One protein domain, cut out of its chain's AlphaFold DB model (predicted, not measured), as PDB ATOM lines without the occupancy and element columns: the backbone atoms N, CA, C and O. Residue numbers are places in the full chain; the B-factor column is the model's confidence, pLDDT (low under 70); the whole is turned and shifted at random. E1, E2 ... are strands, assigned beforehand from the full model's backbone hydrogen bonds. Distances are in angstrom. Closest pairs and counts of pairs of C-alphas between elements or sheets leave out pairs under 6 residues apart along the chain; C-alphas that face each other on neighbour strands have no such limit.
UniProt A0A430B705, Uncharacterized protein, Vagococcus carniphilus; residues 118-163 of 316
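This is residues 118 to 163 of the 316 residues of an uncharacterized protein of Vagococcus carniphilus (UniProt A0A430B705). What is the shape? There is little regular structure: a small two-strand hairpin, E1 and E2, lies toward one end of an elongated trace, and both printed ends and the long loop of residues 147 to 163 lie toward the other. The link between the strands folds back, and its residues 134 to 135 pair antiparallel with 126 to 127 of E1. What is its make-up? The 46 printed residues, all strand in class with 9 in named strands and no named helix, are loose, with a radius of gyration of the C-alphas of 11.8 A and spans of 36 by 20 by 13 A.

How do the strands pair? E1, residues 125 to 128, and E2, residues 142 to 146, are an antiparallel hairpin at 142 degrees. Which backbone atoms meet? N 125 and O 146, 2.8 A apart, are within hydrogen-bond range.

Where does E1 begin? C-alpha 125 is at (21.440, 32.273, 36.833); E1 measures 10.3 A. Where does E2 end? C-alpha 146 is at (16.355, 32.357, 37.311); E2 measures 12.1 A.

How large is it? The farthest C-alphas, of Lys 140 and Gly 163, are 37.0 A apart. Is it continuous and confident? The printed part has no cut, the link E1 to E2 is long, and no printed residue is under 70 in pLDDT.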
ATOM      1  N   PRO A 118      10.276  41.956  48.682       91.19
ATOM      2  CA  PRO A 118      10.593  40.690  48.034       91.19
ATOM      3  C   PRO A 118      12.056  40.651  47.583       91.19
ATOM      4  O   PRO A 118      12.557  41.609  46.999       91.19
ATOM      5  N   LYS A 119      12.734  39.519  47.783       92.44
ATOM      6  CA  LYS A 119      14.070  39.303  47.224       92.44
ATOM      7  C   LYS A 119      13.959  39.067  45.729       92.44
ATOM      8  O   LYS A 119      13.255  38.154  45.301       92.44
ATOM      9  N   ILE A 120      14.717  39.830  44.956       93.88
ATOM     10  CA  ILE A 120      14.838  39.678  43.505       93.88
ATOM     11  C   ILE A 120      16.182  39.042  43.141       93.88
ATOM     12  O   ILE A 120      17.147  39.096  43.910       93.88
ATOM     13  N   TYR A 121      16.254  38.378  41.993       92.31
ATOM     14  CA  TYR A 121      17.536  37.979  41.418       92.31
ATOM     15  C   TYR A 121      18.214  39.209  40.806       92.31
ATOM     16  O   TYR A 121      17.634  39.885  39.965       92.31
ATOM     17  N   THR A 122      19.444  39.507  41.230       92.25
ATOM     18  CA  THR A 122      20.221  40.668  40.749       92.25
ATOM     19  C   THR A 122      20.957  40.418  39.434       92.25
ATOM     20  O   THR A 122      21.667  41.290  38.956       92.25
ATOM     21  N   ARG A 123      20.872  39.193  38.911       92.88
ATOM     22  CA  ARG A 123      21.450  38.756  37.639       92.88
ATOM     23  C   ARG A 123      20.823  37.434  37.224       92.88
ATOM     24  O   ARG A 123      20.291  36.714  38.073       92.88
ATOM     25  N   ASP A 124      21.021  37.067  35.969       94.19
ATOM     26  CA  ASP A 124      20.666  35.748  35.461       94.19
ATOM     27  C   ASP A 124      21.491  34.622  36.092       94.19
ATOM     28  O   ASP A 124      22.719  34.695  36.241       94.19
ATOM     29  N   PHE A 125      20.818  33.513  36.389       92.88
ATOM     30  CA  PHE A 125      21.440  32.273  36.833       92.88
ATOM     31  C   PHE A 125      21.175  31.148  35.836       92.88
ATOM     32  O   PHE A 125      20.069  30.608  35.719       92.88
ATOM     33  N   TRP A 126      22.255  30.753  35.171       94.81
ATOM     34  CA  TRP A 126      22.293  29.653  34.222       94.81
ATOM     35  C   TRP A 126      22.761  28.376  34.913       94.81
ATOM     36  O   TRP A 126      23.715  28.397  35.693       94.81
ATOM     37  N   TYR A 127      22.119  27.252  34.611       95.69
ATOM     38  CA  TYR A 127      22.472  25.932  35.133       95.69
ATOM     39  C   TYR A 127      22.678  24.938  33.991       95.69
ATOM     40  O   TYR A 127      21.993  24.998  32.974       95.69
ATOM     41  N   ASP A 128      23.616  24.009  34.150       94.31
ATOM     42  CA  ASP A 128      23.787  22.887  33.223       94.31
ATOM     43  C   ASP A 128      22.689  21.838  33.460       94.31
ATOM     44  O   ASP A 128      22.551  21.308  34.569       94.31
ATOM     45  N   LYS A 129      21.932  21.508  32.404       92.12
ATOM     46  CA  LYS A 129      20.839  20.521  32.439       92.12
ATOM     47  C   LYS A 129      21.270  19.139  32.935       92.12
ATOM     48  O   LYS A 129      20.453  18.437  33.520       92.12
ATOM     49  N   LYS A 130      22.522  18.729  32.702       91.25
ATOM     50  CA  LYS A 130      23.005  17.385  33.068       91.25
ATOM     51  C   LYS A 130      23.524  17.315  34.495       91.25
ATOM     52  O   LYS A 130      23.246  16.355  35.204       91.25
ATOM     53  N   THR A 131      24.312  18.303  34.906       90.81
ATOM     54  CA  THR A 131      25.019  18.268  36.197       90.81
ATOM     55  C   THR A 131      24.301  19.039  37.300       90.81
ATOM     56  O   THR A 131      24.668  18.911  38.467       90.81
ATOM     57  N   ASN A 132      23.277  19.828  36.955       89.88
ATOM     58  CA  ASN A 132      22.526  20.678  37.874       89.88
ATOM     59  C   ASN A 132      23.390  21.735  38.595       89.88
ATOM     60  O   ASN A 132      23.011  22.247  39.650       89.88
ATOM     61  N   ARG A 133      24.565  22.062  38.039       92.00
ATOM     62  CA  ARG A 133      25.500  23.059  38.576       92.00
ATOM     63  C   ARG A 133      25.354  24.387  37.843       92.00
ATOM     64  O   ARG A 133      25.006  24.409  36.663       92.00
ATOM     65  N   GLN A 134      25.633  25.484  38.544       91.69
ATOM     66  CA  GLN A 134      25.634  26.816  37.943       91.69
ATOM     67  C   GLN A 134      26.727  26.905  36.867       91.69
ATOM     68  O   GLN A 134      27.845  26.431  37.068       91.69
ATOM     69  N   THR A 135      26.402  27.503  35.725       93.12
ATOM     70  CA  THR A 135      27.286  27.632  34.563       93.12
ATOM     71  C   THR A 135      27.215  29.040  33.967       93.12
ATOM     72  O   THR A 135      26.466  29.892  34.443       93.12
ATOM     73  N   LYS A 136      28.039  29.311  32.952       92.12
ATOM     74  CA  LYS A 136      28.034  30.580  32.214       92.12
ATOM     75  C   LYS A 136      26.904  30.608  31.173       92.12
ATOM     76  O   LYS A 136      26.537  29.542  30.663       92.12
ATOM     77  N   PRO A 137      26.400  31.801  30.805       87.44
ATOM     78  CA  PRO A 137      25.536  31.940  29.637       87.44
ATOM     79  C   PRO A 137      26.222  31.330  28.403       87.44
ATOM     80  O   PRO A 137      27.436  31.455  28.234       87.44
ATOM     81  N   HIS A 138      25.445  30.626  27.577       88.69
ATOM     82  CA  HIS A 138      25.886  29.937  26.350       88.69
ATOM     83  C   HIS A 138      26.820  28.717  26.515       88.69
ATOM     84  O   HIS A 138      27.328  28.202  25.518       88.69
ATOM     85  N   ALA A 139      27.038  28.192  27.727       89.31
ATOM     86  CA  ALA A 139      27.729  26.907  27.883       89.31
ATOM     87  C   ALA A 139      26.918  25.740  27.271       89.31
ATOM     88  O   ALA A 139      25.690  25.794  27.170       89.31
ATOM     89  N   LYS A 140      27.589  24.645  26.879       85.44
ATOM     90  CA  LYS A 140      26.919  23.452  26.331       85.44
ATOM     91  C   LYS A 140      25.931  22.891  27.366       85.44
ATOM     92  O   LYS A 140      26.343  22.506  28.454       85.44
ATOM     93  N   ASN A 141      24.648  22.813  27.002       90.31
ATOM     94  CA  ASN A 141      23.514  22.449  27.871       90.31
ATOM     95  C   ASN A 141      23.141  23.482  28.957       90.31
ATOM     96  O   ASN A 141      22.495  23.107  29.936       90.31
ATOM     97  N   ALA A 142      23.525  24.754  28.813       92.12
ATOM     98  CA  ALA A 142      23.078  25.808  29.720       92.12
ATOM     99  C   ALA A 142      21.571  26.080  29.577       92.12
ATOM    100  O   ALA A 142      21.029  26.133  28.474       92.12
ATOM    101  N   GLU A 143      20.911  26.282  30.709       94.50
ATOM    102  CA  GLU A 143      19.504  26.648  30.827       94.50
ATOM    103  C   GLU A 143      19.359  27.804  31.810       94.50
ATOM    104  O   GLU A 143      19.864  27.731  32.935       94.50
ATOM    105  N   LEU A 144      18.666  28.863  31.388       92.75
ATOM    106  CA  LEU A 144      18.279  29.946  32.280       92.75
ATOM    107  C   LEU A 144      17.203  29.418  33.224       92.75
ATOM    108  O   LEU A 144      16.149  28.971  32.779       92.75
ATOM    109  N   ARG A 145      17.479  29.451  34.526       90.25
ATOM    110  CA  ARG A 145      16.504  29.018  35.537       90.25
ATOM    111  C   ARG A 145      15.950  30.151  36.364       90.25
ATOM    112  O   ARG A 145      14.812  30.065  36.812       90.25
ATOM    113  N   TYR A 146      16.764  31.170  36.588       91.88
ATOM    114  CA  TYR A 146      16.355  32.357  37.311       91.88
ATOM    115  C   TYR A 146      16.812  33.563  36.513       91.88
ATOM    116  O   TYR A 146      18.003  33.694  36.237       91.88
ATOM    117  N   GLU A 147      15.852  34.384  36.123       93.25
ATOM    118  CA  GLU A 147      16.056  35.589  35.330       93.25
ATOM    119  C   GLU A 147      16.231  36.795  36.256       93.25
ATOM    120  O   GLU A 147      15.606  36.877  37.322       93.25
ATOM    121  N   GLU A 148      17.094  37.723  35.860       94.06
ATOM    122  CA  GLU A 148      17.266  39.001  36.540       94.06
ATOM    123  C   GLU A 148      15.930  39.746  36.702       94.06
ATOM    124  O   GLU A 148      15.060  39.732  35.836       94.06
ATOM    125  N   GLY A 149      15.728  40.375  37.859       89.62
ATOM    126  CA  GLY A 149      14.496  41.100  38.173       89.62
ATOM    127  C   GLY A 149      13.321  40.215  38.602       89.62
ATOM    128  O   GLY A 149      12.332  40.734  39.119       89.62
ATOM    129  N   THR A 150      13.419  38.885  38.485       92.19
ATOM    130  CA  THR A 150      12.366  37.979  38.970       92.19
ATOM    131  C   THR A 150      12.460  37.719  40.476       92.19
ATOM    132  O   THR A 150      13.532  37.795  41.086       92.19
ATOM    133  N   PHE A 151      11.323  37.400  41.108       94.00
ATOM    134  CA  PHE A 151      11.269  37.099  42.539       94.00
ATOM    135  C   PHE A 151      11.928  35.761  42.873       94.00
ATOM    136  O   PHE A 151      11.612  34.718  42.294       94.00
ATOM    137  N   GLN A 152      12.771  35.768  43.900       92.12
ATOM    138  CA  GLN A 152      13.312  34.548  44.475       92.12
ATOM    139  C   GLN A 152      12.209  33.781  45.195       92.12
ATOM    140  O   GLN A 152      11.500  34.336  46.035       92.12
ATOM    141  N   LYS A 153      12.111  32.481  44.920       90.62
ATOM    142  CA  LYS A 153      11.168  31.580  45.589       90.62
ATOM    143  C   LYS A 153      11.890  30.626  46.537       90.62
ATOM    144  O   LYS A 153      13.079  30.325  46.380       90.62
ATOM    145  N   ASP A 154      11.201  30.204  47.586       85.94
ATOM    146  CA  ASP A 154      11.639  29.122  48.459       85.94
ATOM    147  C   ASP A 154      11.325  27.744  47.854       85.94
ATOM    148  O   ASP A 154      10.855  27.628  46.722       85.94
ATOM    149  N   ARG A 155      11.635  26.675  48.599       84.56
ATOM    150  CA  ARG A 155      11.397  25.293  48.147       84.56
ATOM    151  C   ARG A 155       9.911  24.973  47.956       84.56
ATOM    152  O   ARG A 155       9.602  24.043  47.223       84.56
ATOM    153  N   ASN A 156       9.028  25.734  48.594       82.25
ATOM    154  CA  ASN A 156       7.583  25.552  48.537       82.25
ATOM    155  C   ASN A 156       6.944  26.434  47.448       82.25
ATOM    156  O   ASN A 156       5.732  26.401  47.270       82.25
ATOM    157  N   GLY A 157       7.747  27.216  46.716       82.94
ATOM    158  CA  GLY A 157       7.282  28.128  45.673       82.94
ATOM    159  C   GLY A 157       6.847  29.508  46.180       82.94
ATOM    160  O   GLY A 157       6.451  30.342  45.364       82.94
ATOM    161  N   SER A 158       6.962  29.782  47.481       86.06
ATOM    162  CA  SER A 158       6.608  31.072  48.084       86.06
ATOM    163  C   SER A 158       7.707  32.107  47.863       86.06
ATOM    164  O   SER A 158       8.895  31.781  47.866       86.06
ATOM    165  N   ILE A 159       7.325  33.373  47.689       88.62
ATOM    166  CA  ILE A 159       8.275  34.480  47.514       88.62
ATOM    167  C   ILE A 159       9.127  34.639  48.779       88.62
ATOM    168  O   ILE A 159       8.615  34.687  49.899       88.62
ATOM    169  N   LYS A 160      10.444  34.742  48.599       89.38
ATOM    170  CA  LYS A 160      11.379  35.104  49.664       89.38
ATOM    171  C   LYS A 160      11.368  36.609  49.863       89.38
ATOM    172  O   LYS A 160      11.336  37.368  48.902       89.38
ATOM    173  N   TYR A 161      11.496  37.026  51.111       89.88
ATOM    174  CA  TYR A 161      11.536  38.430  51.499       89.88
ATOM    175  C   TYR A 161      12.850  38.766  52.202       89.88
ATOM    176  O   TYR A 161      13.556  37.879  52.698       89.88
ATOM    177  N   GLU A 162      13.193  40.046  52.214       87.62
ATOM    178  CA  GLU A 162      14.275  40.588  53.024       87.62
ATOM    179  C   GLU A 162      13.850  40.696  54.491       87.62
ATOM    180  O   GLU A 162      12.709  41.032  54.810       87.62
ATOM    181  N   GLY A 163      14.784  40.376  55.390       85.44
ATOM    182  CA  GLY A 163      14.553  40.396  56.832       85.44
ATOM    183  C   GLY A 163      13.604  39.308  57.369       85.44
ATOM    184  O   GLY A 163      13.014  38.519  56.619       85.44
TER     185      GLY A 163